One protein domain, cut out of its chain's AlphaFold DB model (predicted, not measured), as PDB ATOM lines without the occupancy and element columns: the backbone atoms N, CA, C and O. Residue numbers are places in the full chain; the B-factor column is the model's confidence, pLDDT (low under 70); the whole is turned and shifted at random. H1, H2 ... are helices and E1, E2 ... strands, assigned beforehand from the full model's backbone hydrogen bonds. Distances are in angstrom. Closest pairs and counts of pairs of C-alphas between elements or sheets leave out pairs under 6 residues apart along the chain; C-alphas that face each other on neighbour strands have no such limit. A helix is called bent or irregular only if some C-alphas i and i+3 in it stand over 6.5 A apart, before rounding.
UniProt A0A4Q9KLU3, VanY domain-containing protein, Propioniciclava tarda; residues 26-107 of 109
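AT A GLANCE: This is residues 26 to 107 of the 109 residues of the protein "VanY domain-containing protein" of Propioniciclava tarda (UniProt A0A4Q9KLU3). A small twisted sheet of three antiparallel strands has helix H2 covering one of its faces, in two layers, while H1 stands beside the strands and H4 packs on residues 58 to 60 of H2 and beside the strand E2. The short helices H3 and H5 have their centres farthest out. The printed part has 82 residues, with five named helices and three named strands in the order E1 H1 H2 E2 H3 E3 H4 H5; the sheet order is E1 E3 E2, and the class is mixed, helices and strands. It is compact, with a radius of gyration of the C-alphas of 12.1 A and spans of 38 by 27 by 26 A.

HOW THE PARTS SIT: E1, residues 30 to 34, is an edge strand and the antiparallel neighbour of the inner strand E3, residues 79 to 85; N 31 and O 83 are within hydrogen-bond range at 3.0 A. H1, residues 41 to 46, is at the sheet's level, with a height over the sheet of 2.2 A. H2, residues 48 to 60, is close to H1 but not clearly touching, about perpendicular at 85 degrees, with Phe 44 and Gly 50 the closest C-alphas at 5.4 A. H2 is over E3 and the edge strand E2, residues 62 to 66, at a height over the sheet of 8.6 A, and runs along the strands, at 21 degrees to E3 on the local plane. E1, H1, H2 and E2 form a split strand-helix-strand unit, two strands of one sheet that are not neighbours, with helices between them along the chain and E3 between them in the sheet, and its crossover is right-handed. E3 and E2 are antiparallel, with N 63 and O 84 2.9 A apart. H3, residues 71 to 74, is not on the sheet. H4, residues 88 to 96, only grazes the sheet and touches H2 through residues 58 to 60 of H2, opposite ways at a steep tilt of 58 degrees; the closest C-alphas are those of Thr 58 and Ala 91, 4.8 A. H5, residues 102 to 106, only just touches H3, with 3 pairs of C-alphas within 8 A, the closest those of Thr 74 and Glu 103 at 6.9 A. Every O i to N i+4 pair is within hydrogen-bond range in H5, but 6 of 9 in H2, 3 of 5 in H4 and 0 of 2 in H1, where 3 of 3 O i to N i+3 pairs are; H3 is too short for an O i to N i+4 pair.

IN THESE COORDINATES: E1 begins at C-alpha 30, (206.303, 206.530, 233.183). H2 is 18.0 A long and irregular, with C-alphas 55 and 58 7.7 A apart. E3 measures 14.9 A, and H4 12.5 A. H5 ends at C-alpha 106, (209.709, 213.204, 218.098).

THE WHOLE: The two C-alphas farthest apart are those of Ser 37 and Gly 107, 38.3 A. The printed part has no cut; the link from E1 to H1 is short, and the other links are tight. The mean pLDDT of the printed part is 89.8, and no printed residue is under 70.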
ATOM      1  N   GLN A  26     209.063 211.656 236.818       83.31
ATOM      2  CA  GLN A  26     208.606 212.938 237.378       83.31
ATOM      3  C   GLN A  26     207.369 213.498 236.670       83.31
ATOM      4  O   GLN A  26     206.641 214.302 237.247       83.31
ATOM      5  N   THR A  27     207.106 213.069 235.434       85.75
ATOM      6  CA  THR A  27     205.901 213.473 234.695       85.75
ATOM      7  C   THR A  27     204.647 212.721 235.145       85.75
ATOM      8  O   THR A  27     203.541 213.120 234.791       85.75
ATOM      9  N   GLY A  28     204.801 211.610 235.878       87.81
ATOM     10  CA  GLY A  28     203.711 210.679 236.174       87.81
ATOM     11  C   GLY A  28     203.222 209.877 234.958       87.81
ATOM     12  O   GLY A  28     202.188 209.221 235.044       87.81
ATOM     13  N   LEU A  29     203.936 209.932 233.825       91.75
ATOM     14  CA  LEU A  29     203.600 209.202 232.594       91.75
ATOM     15  C   LEU A  29     204.478 207.966 232.365       91.75
ATOM     16  O   LEU A  29     204.247 207.246 231.395       91.75
ATOM     17  N   ALA A  30     205.469 207.724 233.219       92.75
ATOM     18  CA  ALA A  30     206.303 206.530 233.183       92.75
ATOM     19  C   ALA A  30     206.040 205.635 234.398       92.75
ATOM     20  O   ALA A  30     205.621 206.117 235.451       92.75
ATOM     21  N   ALA A  31     206.244 204.332 234.226       89.06
ATOM     22  CA  ALA A  31     206.092 203.345 235.287       89.06
ATOM     23  C   ALA A  31     207.021 202.148 235.062       89.06
ATOM     24  O   ALA A  31     207.164 201.679 233.931       89.06
ATOM     25  N   ASP A  32     207.566 201.604 236.153       87.56
ATOM     26  CA  ASP A  32     208.297 200.340 236.133       87.56
ATOM     27  C   ASP A  32     207.378 199.212 236.597       87.56
ATOM     28  O   ASP A  32     206.729 199.292 237.649       87.56
ATOM     29  N   LEU A  33     207.313 198.149 235.796       85.62
ATOM     30  CA  LEU A  33     206.450 197.004 236.053       85.62
ATOM     31  C   LEU A  33     207.256 195.785 236.494       85.62
ATOM     32  O   LEU A  33     208.243 195.399 235.878       85.62
ATOM     33  N   THR A  34     206.776 195.112 237.535       82.88
ATOM     34  CA  THR A  34     207.330 193.832 237.993       82.88
ATOM     35  C   THR A  34     206.244 192.755 238.053       82.88
ATOM     36  O   THR A  34     205.068 192.989 237.752       82.88
ATOM     37  N   ASN A  35     206.625 191.525 238.396       78.06
ATOM     38  CA  ASN A  35     205.691 190.432 238.634       78.06
ATOM     39  C   ASN A  35     205.555 190.136 240.138       78.06
ATOM     40  O   ASN A  35     206.366 190.559 240.953       78.06
ATOM     41  N   ALA A  36     204.539 189.351 240.512       74.12
ATOM     42  CA  ALA A  36     204.317 188.949 241.907       74.12
ATOM     43  C   ALA A  36     205.476 188.129 242.514       74.12
ATOM     44  O   ALA A  36     205.550 187.976 243.726       74.12
ATOM     45  N   SER A  37     206.365 187.592 241.673       73.69
ATOM     46  CA  SER A  37     207.572 186.866 242.074       73.69
ATOM     47  C   SER A  37     208.759 187.796 242.371       73.69
ATOM     48  O   SER A  37     209.816 187.298 242.738       73.69
ATOM     49  N   GLY A  38     208.618 189.112 242.164       70.38
ATOM     50  CA  GLY A  38     209.691 190.093 242.338       70.38
ATOM     51  C   GLY A  38     210.741 190.098 241.222       70.38
ATOM     52  O   GLY A  38     211.830 190.632 241.418       70.38
ATOM     53  N   ALA A  39     210.454 189.501 240.058       75.94
ATOM     54  CA  ALA A  39     211.353 189.571 238.908       75.94
ATOM     55  C   ALA A  39     211.428 191.019 238.405       75.94
ATOM     56  O   ALA A  39     210.434 191.578 237.936       75.94
ATOM     57  N   HIS A  40     212.609 191.603 238.516       74.75
ATOM     58  CA  HIS A  40     212.932 192.981 238.165       74.75
ATOM     59  C   HIS A  40     214.007 193.000 237.078       74.75
ATOM     60  O   HIS A  40     214.542 191.949 236.704       74.75
ATOM     61  N   GLY A  41     214.290 194.185 236.547       79.38
ATOM     62  CA  GLY A  41     215.322 194.351 235.537       79.38
ATOM     63  C   GLY A  41     215.071 193.484 234.298       79.38
ATOM     64  O   GLY A  41     213.939 193.121 233.943       79.38
ATOM     65  N   THR A  42     216.150 193.096 233.622       81.06
ATOM     66  CA  THR A  42     216.070 192.333 232.363       81.06
ATOM     67  C   THR A  42     215.382 190.972 232.523       81.06
ATOM     68  O   THR A  42     214.746 190.487 231.578       81.06
ATOM     69  N   ALA A  43     215.414 190.389 233.728       82.75
ATOM     70  CA  ALA A  43     214.746 189.132 234.052       82.75
ATOM     71  C   ALA A  43     213.218 189.210 233.887       82.75
ATOM     72  O   ALA A  43     212.587 188.209 233.533       82.75
ATOM     73  N   PHE A  44     212.612 190.394 234.053       84.06
ATOM     74  CA  PHE A  44     211.170 190.593 233.870       84.06
ATOM     75  C   PHE A  44     210.691 190.172 232.470       84.06
ATOM     76  O   PHE A  44     209.622 189.563 232.335       84.06
ATOM     77  N   ASN A  45     211.516 190.392 231.440       84.31
ATOM     78  CA  ASN A  45     211.224 190.025 230.050       84.31
ATOM     79  C   ASN A  45     210.992 188.522 229.840       84.31
ATOM     80  O   ASN A  45     210.299 188.130 228.906       84.31
ATOM     81  N   HIS A  46     211.582 187.680 230.688       85.50
ATOM     82  CA  HIS A  46     211.475 186.222 230.590       85.50
ATOM     83  C   HIS A  46     210.252 185.668 231.324       85.50
ATOM     84  O   HIS A  46     209.997 184.465 231.318       85.50
ATOM     85  N   THR A  47     209.468 186.541 231.950       87.00
ATOM     86  CA  THR A  47     208.255 186.153 232.655       87.00
ATOM     87  C   THR A  47     207.061 186.178 231.696       87.00
ATOM     88  O   THR A  47     207.024 186.996 230.771       87.00
ATOM     89  N   PRO A  48     206.009 185.375 231.942       88.06
ATOM     90  CA  PRO A  48     204.771 185.474 231.166       88.06
ATOM     91  C   PRO A  48     204.171 186.889 231.162       88.06
ATOM     92  O   PRO A  48     203.539 187.288 230.187       88.06
ATOM     93  N   ARG A  49     204.398 187.663 232.236       84.94
ATOM     94  CA  ARG A  49     203.903 189.037 232.390       84.94
ATOM     95  C   ARG A  49     204.692 190.017 231.526       84.94
ATOM     96  O   ARG A  49     204.069 190.803 230.825       84.94
ATOM     97  N   GLY A  50     206.021 189.916 231.501       85.19
ATOM     98  CA  GLY A  50     206.853 190.714 230.596       85.19
ATOM     99  C   GLY A  50     206.537 190.435 229.128       85.19
ATOM    100  O   GLY A  50     206.396 191.360 228.334       85.19
ATOM    101  N   GLY A  51     206.295 189.166 228.783       87.06
ATOM    102  CA  GLY A  51     205.833 188.802 227.443       87.06
ATOM    103  C   GLY A  51     204.465 189.396 227.083       87.06
ATOM    104  O   GLY A  51     204.268 189.816 225.946       87.06
ATOM    105  N   LEU A  52     203.517 189.442 228.027       88.81
ATOM    106  CA  LEU A  52     202.217 190.094 227.817       88.81
ATOM    107  C   LEU A  52     202.357 191.608 227.661       88.81
ATOM    108  O   LEU A  52     201.727 192.177 226.775       88.81
ATOM    109  N   LEU A  53     203.205 192.241 228.472       89.44
ATOM    110  CA  LEU A  53     203.459 193.672 228.386       89.44
ATOM    111  C   LEU A  53     203.975 194.061 226.999       89.44
ATOM    112  O   LEU A  53     203.395 194.928 226.355       89.44
ATOM    113  N   GLY A  54     205.010 193.374 226.509       87.25
ATOM    114  CA  GLY A  54     205.593 193.668 225.198       87.25
ATOM    115  C   GLY A  54     204.626 193.482 224.024       87.25
ATOM    116  O   GLY A  54     204.820 194.107 222.989       87.25
ATOM    117  N   ARG A  55     203.589 192.647 224.176       89.81
ATOM    118  CA  ARG A  55     202.562 192.426 223.144       89.81
ATOM    119  C   ARG A  55     201.385 193.393 223.230       89.81
ATOM    120  O   ARG A  55     200.816 193.711 222.198       89.81
ATOM    121  N   ASN A  56     201.019 193.829 224.435       92.56
ATOM    122  CA  ASN A  56     199.750 194.524 224.660       92.56
ATOM    123  C   ASN A  56     199.916 195.994 225.061       92.56
ATOM    124  O   ASN A  56     198.924 196.710 225.096       92.56
ATOM    125  N   ALA A  57     201.123 196.468 225.392       93.56
ATOM    126  CA  ALA A  57     201.322 197.833 225.891       93.56
ATOM    127  C   ALA A  57     200.673 198.898 224.984       93.56
ATOM    128  O   ALA A  57     199.996 199.804 225.483       93.56
ATOM    129  N   THR A  58     200.802 198.744 223.662       95.75
ATOM    130  CA  THR A  58     200.308 199.722 222.684       95.75
ATOM    131  C   THR A  58     198.787 199.836 222.666       95.75
ATOM    132  O   THR A  58     198.264 200.945 222.544       95.75
ATOM    133  N   GLU A  59     198.068 198.735 222.914       95.75
ATOM    134  CA  GLU A  59     196.600 198.691 223.015       95.75
ATOM    135  C   GLU A  59     196.064 199.660 224.088       95.75
ATOM    136  O   GLU A  59     195.001 200.279 223.945       95.75
ATOM    137  N   TYR A  60     196.842 199.849 225.158       95.94
ATOM    138  CA  TYR A  60     196.495 200.696 226.298       95.94
ATOM    139  C   TYR A  60     197.165 202.077 226.250       95.94
ATOM    140  O   TYR A  60     197.015 202.859 227.185       95.94
ATOM    141  N   GLY A  61     197.852 202.419 225.155       96.50
ATOM    142  CA  GLY A  61     198.517 203.715 224.990       96.50
ATOM    143  C   GLY A  61     199.910 203.800 225.615       96.50
ATOM    144  O   GLY A  61     200.417 204.908 225.801       96.50
ATOM    145  N   PHE A  62     200.522 202.659 225.934       96.75
ATOM    146  CA  PHE A  62     201.880 202.568 226.460       96.75
ATOM    147  C   PHE A  62     202.862 202.064 225.404       96.75
ATOM    148  O   PHE A  62     202.510 201.298 224.511       96.75
ATOM    149  N   ILE A  63     204.123 202.448 225.558       96.06
ATOM    150  CA  ILE A  63     205.253 201.885 224.816       96.06
ATOM    151  C   ILE A  63     206.281 201.328 225.799       96.06
ATOM    152  O   ILE A  63     206.444 201.874 226.890       96.06
ATOM    153  N   VAL A  64     206.992 200.267 225.409       93.69
ATOM    154  CA  VAL A  64     208.220 199.851 226.105       93.69
ATOM    155  C   VAL A  64     209.315 200.835 225.704       93.69
ATOM    156  O   VAL A  64     209.690 200.901 224.533       93.69
ATOM    157  N   ARG A  65     209.766 201.650 226.659       94.56
ATOM    158  CA  ARG A  65     210.446 202.922 226.374       94.56
ATOM    159  C   ARG A  65     211.858 202.770 225.813       94.56
ATOM    160  O   ARG A  65     212.253 203.561 224.952       94.56
ATOM    161  N   TYR A  66     212.593 201.769 226.292       91.94
ATOM    162  CA  TYR A  66     214.006 201.564 225.972       91.94
ATOM    163  C   TYR A  66     214.221 200.198 225.298       91.94
ATOM    164  O   TYR A  66     214.407 199.173 225.967       91.94
ATOM    165  N   PRO A  67     214.145 200.138 223.952       90.94
ATOM    166  CA  PRO A  67     214.312 198.897 223.208       90.94
ATOM    167  C   PRO A  67     215.780 198.451 223.132       90.94
ATOM    168  O   PRO A  67     216.725 199.220 223.314       90.94
ATOM    169  N   LYS A  68     215.989 197.166 222.820       89.50
ATOM    170  CA  LYS A  68     217.334 196.581 222.716       89.50
ATOM    171  C   LYS A  68     218.116 197.234 221.576       89.50
ATOM    172  O   LYS A  68     217.620 197.293 220.458       89.50
ATOM    173  N   GLY A  69     219.360 197.629 221.846       89.94
ATOM    174  CA  GLY A  69     220.268 198.179 220.832       89.94
ATOM    175  C   GLY A  69     220.058 199.665 220.521       89.94
ATOM    176  O   GLY A  69     220.719 200.183 219.631       89.94
ATOM    177  N   ALA A  70     219.187 200.358 221.260       91.00
ATOM    178  CA  ALA A  70     218.875 201.770 221.038       91.00
ATOM    179  C   ALA A  70     219.582 202.736 222.005       91.00
ATOM    180  O   ALA A  70     219.242 203.918 222.048       91.00
ATOM    181  N   LYS A  71     220.576 202.272 222.775       89.81
ATOM    182  CA  LYS A  71     221.299 203.104 223.754       89.81
ATOM    183  C   LYS A  71     221.934 204.346 223.141       89.81
ATOM    184  O   LYS A  71     221.898 205.406 223.748       89.81
ATOM    185  N   ALA A  72     222.475 204.236 221.928       90.25
ATOM    186  CA  ALA A  72     223.099 205.368 221.242       90.25
ATOM    187  C   ALA A  72     222.120 206.524 220.951       90.25
ATOM    188  O   ALA A  72     222.564 207.651 220.789       90.25
ATOM    189  N   ILE A  73     220.814 206.239 220.893       91.81
ATOM    190  CA  ILE A  73     219.755 207.227 220.644       91.81
ATOM    191  C   ILE A  73     219.080 207.640 221.956       91.81
ATOM    192  O   ILE A  73     218.852 208.816 222.202       91.81
ATOM    193  N   THR A  74     218.742 206.662 222.798       89.50
ATOM    194  CA  THR A  74     217.940 206.877 224.014       89.50
ATOM    195  C   THR A  74     218.774 207.290 225.226       89.50
ATOM    196  O   THR A  74     218.241 207.870 226.163       89.50
ATOM    197  N   GLY A  75     220.065 206.953 225.243       87.25
ATOM    198  CA  GLY A  75     220.943 207.079 226.408       87.25
ATOM    199  C   GLY A  75     220.854 205.921 227.410       87.25
ATOM    200  O   GLY A  75     221.742 205.805 228.252       87.25
ATOM    201  N   TYR A  76     219.863 205.029 227.291       84.12
ATOM    202  CA  TYR A  76     219.602 203.953 228.256       84.12
ATOM    203  C   TYR A  76     219.858 202.564 227.665       84.12
ATOM    204  O   TYR A  76     219.725 202.331 226.459       84.12
ATOM    205  N   GLU A  77     220.240 201.618 228.524       88.12
ATOM    206  CA  GLU A  77     220.222 200.201 228.158       88.12
ATOM    207  C   GLU A  77     218.784 199.699 227.963       88.12
ATOM    208  O   GLU A  77     217.799 200.404 228.159       88.12
ATOM    209  N   ARG A  78     218.644 198.446 227.527       87.69
ATOM    210  CA  ARG A  78     217.329 197.840 227.316       87.69
ATOM    211  C   ARG A  78     216.583 197.645 228.643       87.69
ATOM    212  O   ARG A  78     216.960 196.767 229.417       87.69
ATOM    213  N   GLU A  79     215.422 198.279 228.780       88.06
ATOM    214  CA  GLU A  79     214.556 198.161 229.962       88.06
ATOM    215  C   GLU A  79     213.173 197.589 229.600       88.06
ATOM    216  O   GLU A  79     212.214 198.323 229.364       88.06
ATOM    217  N   PRO A  80     213.020 196.255 229.525       88.12
ATOM    218  CA  PRO A  80     211.751 195.610 229.180       88.12
ATOM    219  C   PRO A  80     210.614 195.821 230.197       88.12
ATOM    220  O   PRO A  80     209.491 195.397 229.928       88.12
ATOM    221  N   TRP A  81     210.897 196.406 231.362       89.38
ATOM    222  CA  TRP A  81     209.922 196.709 232.412       89.38
ATOM    223  C   TRP A  81     209.424 198.159 232.387       89.38
ATOM    224  O   TRP A  81     208.360 198.425 232.949       89.38
ATOM    225  N   HIS A  82     210.173 199.073 231.759       92.44
ATOM    226  CA  HIS A  82     209.897 200.503 231.789       92.44
ATOM    227  C   HIS A  82     208.918 200.878 230.681       92.44
ATOM    228  O   HIS A  82     209.202 200.731 229.480       92.44
ATOM    229  N   VAL A  83     207.753 201.382 231.078       93.75
ATOM    230  CA  VAL A  83     206.723 201.831 230.146       93.75
ATOM    231  C   VAL A  83     206.504 203.323 230.216       93.75
ATOM    232  O   VAL A  83     206.533 203.922 231.286       93.75
ATOM    233  N   ARG A  84     206.199 203.903 229.057       95.62
ATOM    234  CA  ARG A  84     205.833 205.307 228.901       95.62
ATOM    235  C   ARG A  84     204.444 205.413 228.287       95.62
ATOM    236  O   ARG A  84     204.195 204.861 227.216       95.62
ATOM    237  N   TYR A  85     203.543 206.131 228.946       96.31
ATOM    238  CA  TYR A  85     202.252 206.500 228.384       96.31
ATOM    239  C   TYR A  85     202.427 207.615 227.349       96.31
ATOM    240  O   TYR A  85     202.983 208.679 227.637       96.31
ATOM    241  N   VAL A  86     201.927 207.364 226.140       96.62
ATOM    242  CA  VAL A  86     201.953 208.294 224.996       96.62
ATOM    243  C   VAL A  86     200.565 208.501 224.378       96.62
ATOM    244  O   VAL A  86     200.400 209.295 223.456       96.62
ATOM    245  N   GLY A  87     199.548 207.803 224.896       97.00
ATOM    246  CA  GLY A  87     198.198 207.783 224.342       97.00
ATOM    247  C   GLY A  87     198.048 206.805 223.172       97.00
ATOM    248  O   GLY A  87     199.007 206.450 222.488       97.00
ATOM    249  N   LYS A  88     196.812 206.350 222.932       96.94
ATOM    250  CA  LYS A  88     196.516 205.256 221.983       96.94
ATOM    251  C   LYS A  88     196.924 205.552 220.539       96.94
ATOM    252  O   LYS A  88     197.439 204.669 219.863       96.94
ATOM    253  N   ALA A  89     196.709 206.781 220.070       96.50
ATOM    254  CA  ALA A  89     197.026 207.156 218.692       96.50
ATOM    255  C   ALA A  89     198.534 207.068 218.413       96.50
ATOM    256  O   ALA A  89     198.941 206.476 217.417       96.50
ATOM    257  N   VAL A  90     199.353 207.595 219.330       97.06
ATOM    258  CA  VAL A  90     200.814 207.538 219.227       97.06
ATOM    259  C   VAL A  90     201.301 206.105 219.396       97.06
ATOM    260  O   VAL A  90     202.085 205.632 218.585       97.06
ATOM    261  N   ALA A  91     200.799 205.378 220.394       96.75
ATOM    262  CA  ALA A  91     201.215 204.001 220.646       96.75
ATOM    263  C   ALA A  91     200.943 203.066 219.450       96.75
ATOM    264  O   ALA A  91     201.753 202.188 219.160       96.75
ATOM    265  N   ALA A  92     199.864 203.302 218.698       96.12
ATOM    266  CA  ALA A  92     199.579 202.573 217.465       96.12
ATOM    267  C   ALA A  92     200.647 202.777 216.367       96.12
ATOM    268  O   ALA A  92     200.839 201.891 215.537       96.12
ATOM    269  N   GLU A  93     201.373 203.903 216.347       95.88
ATOM    270  CA  GLU A  93     202.520 204.078 215.440       95.88
ATOM    271  C   GLU A  93     203.710 203.201 215.839       95.88
ATOM    272  O   GLU A  93     204.405 202.669 214.974       95.88
ATOM    273  N   PHE A  94     203.932 203.012 217.141       95.50
ATOM    274  CA  PHE A  94     205.000 202.147 217.650       95.50
ATOM    275  C   PHE A  94     204.725 200.674 217.352       95.50
ATOM    276  O   PHE A  94     205.648 199.929 217.037       95.50
ATOM    277  N   GLU A  95     203.455 200.266 217.370       93.56
ATOM    278  CA  GLU A  95     203.044 198.929 216.932       93.56
ATOM    279  C   GLU A  95     203.340 198.699 215.441       93.56
ATOM    280  O   GLU A  95     203.840 197.643 215.055       93.56
ATOM    281  N   ARG A  96     203.107 199.714 214.598       94.75
ATOM    282  CA  ARG A  96     203.404 199.667 213.155       94.75
ATOM    283  C   ARG A  96     204.897 199.719 212.830       94.75
ATOM    284  O   ARG A  96     205.289 199.331 211.729       94.75
ATOM    285  N   ARG A  97     205.729 200.229 213.741       93.94
ATOM    286  CA  ARG A  97     207.159 200.493 213.515       93.94
ATOM    287  C   ARG A  97     208.018 199.841 214.606       93.94
ATOM    288  O   ARG A  97     208.526 200.542 215.483       93.94
ATOM    289  N   PRO A  98     208.227 198.512 214.549       88.06
ATOM    290  CA  PRO A  98     209.051 197.809 215.525       88.06
ATOM    291  C   PRO A  98     210.458 198.413 215.630       88.06
ATOM    292  O   PRO A  98     211.135 198.609 214.623       88.06
ATOM    293  N   GLY A  99     210.904 198.690 216.856       87.88
ATOM    294  CA  GLY A  99     212.224 199.268 217.130       87.88
ATOM    295  C   GLY A  99     212.298 200.796 217.058       87.88
ATOM    296  O   GLY A  99     213.364 201.341 217.331       87.88
ATOM    297  N   LEU A 100     211.194 201.485 216.743       93.88
ATOM    298  CA  LEU A 100     211.105 202.942 216.839       93.88
ATOM    299  C   LEU A 100     211.345 203.405 218.282       93.88
ATOM    300  O   LEU A 100     210.690 202.916 219.206       93.88
ATOM    301  N   THR A 101     212.246 204.367 218.476       95.50
ATOM    302  CA  THR A 101     212.415 205.038 219.775       95.50
ATOM    303  C   THR A 101     211.521 206.270 219.885       95.50
ATOM    304  O   THR A 101     211.035 206.808 218.886       95.50
ATOM    305  N   PHE A 102     211.304 206.751 221.110       95.69
ATOM    306  CA  PHE A 102     210.499 207.952 221.319       95.69
ATOM    307  C   PHE A 102     211.175 209.210 220.757       95.69
ATOM    308  O   PHE A 102     210.513 210.049 220.156       95.69
ATOM    309  N   GLU A 103     212.500 209.292 220.836       95.31
ATOM    310  CA  GLU A 103     213.317 210.357 220.250       95.31
ATOM    311  C   GLU A 103     213.174 210.392 218.725       95.31
ATOM    312  O   GLU A 103     212.960 211.452 218.139       95.31
ATOM    313  N   GLN A 104     213.208 209.221 218.077       95.56
ATOM    314  CA  GLN A 104     212.989 209.106 216.636       95.56
ATOM    315  C   GLN A 104     211.563 209.496 216.237       95.56
ATOM    316  O   GLN A 104     211.369 210.095 215.183       95.56
ATOM    317  N   TYR A 105     210.562 209.166 217.059       95.62
ATOM    318  CA  TYR A 105     209.182 209.602 216.836       95.62
ATOM    319  C   TYR A 105     209.041 211.129 216.932       95.62
ATOM    320  O   TYR A 105     208.356 211.734 216.112       95.62
ATOM    321  N   LEU A 106     209.713 211.753 217.903       95.00
ATOM    322  CA  LEU A 106     209.709 213.204 218.098       95.00
ATOM    323  C   LEU A 106     210.603 213.964 217.102       95.00
ATOM    324  O   LEU A 106     210.507 215.186 217.025       95.00
ATOM    325  N   GLY A 107     211.456 213.269 216.343       94.81
ATOM    326  CA  GLY A 107     212.388 213.883 215.394       94.81
ATOM    327  C   GLY A 107     213.582 214.574 216.060       94.81
ATOM    328  O   GLY A 107     214.097 215.546 215.518       94.81
TER     329      GLY A 107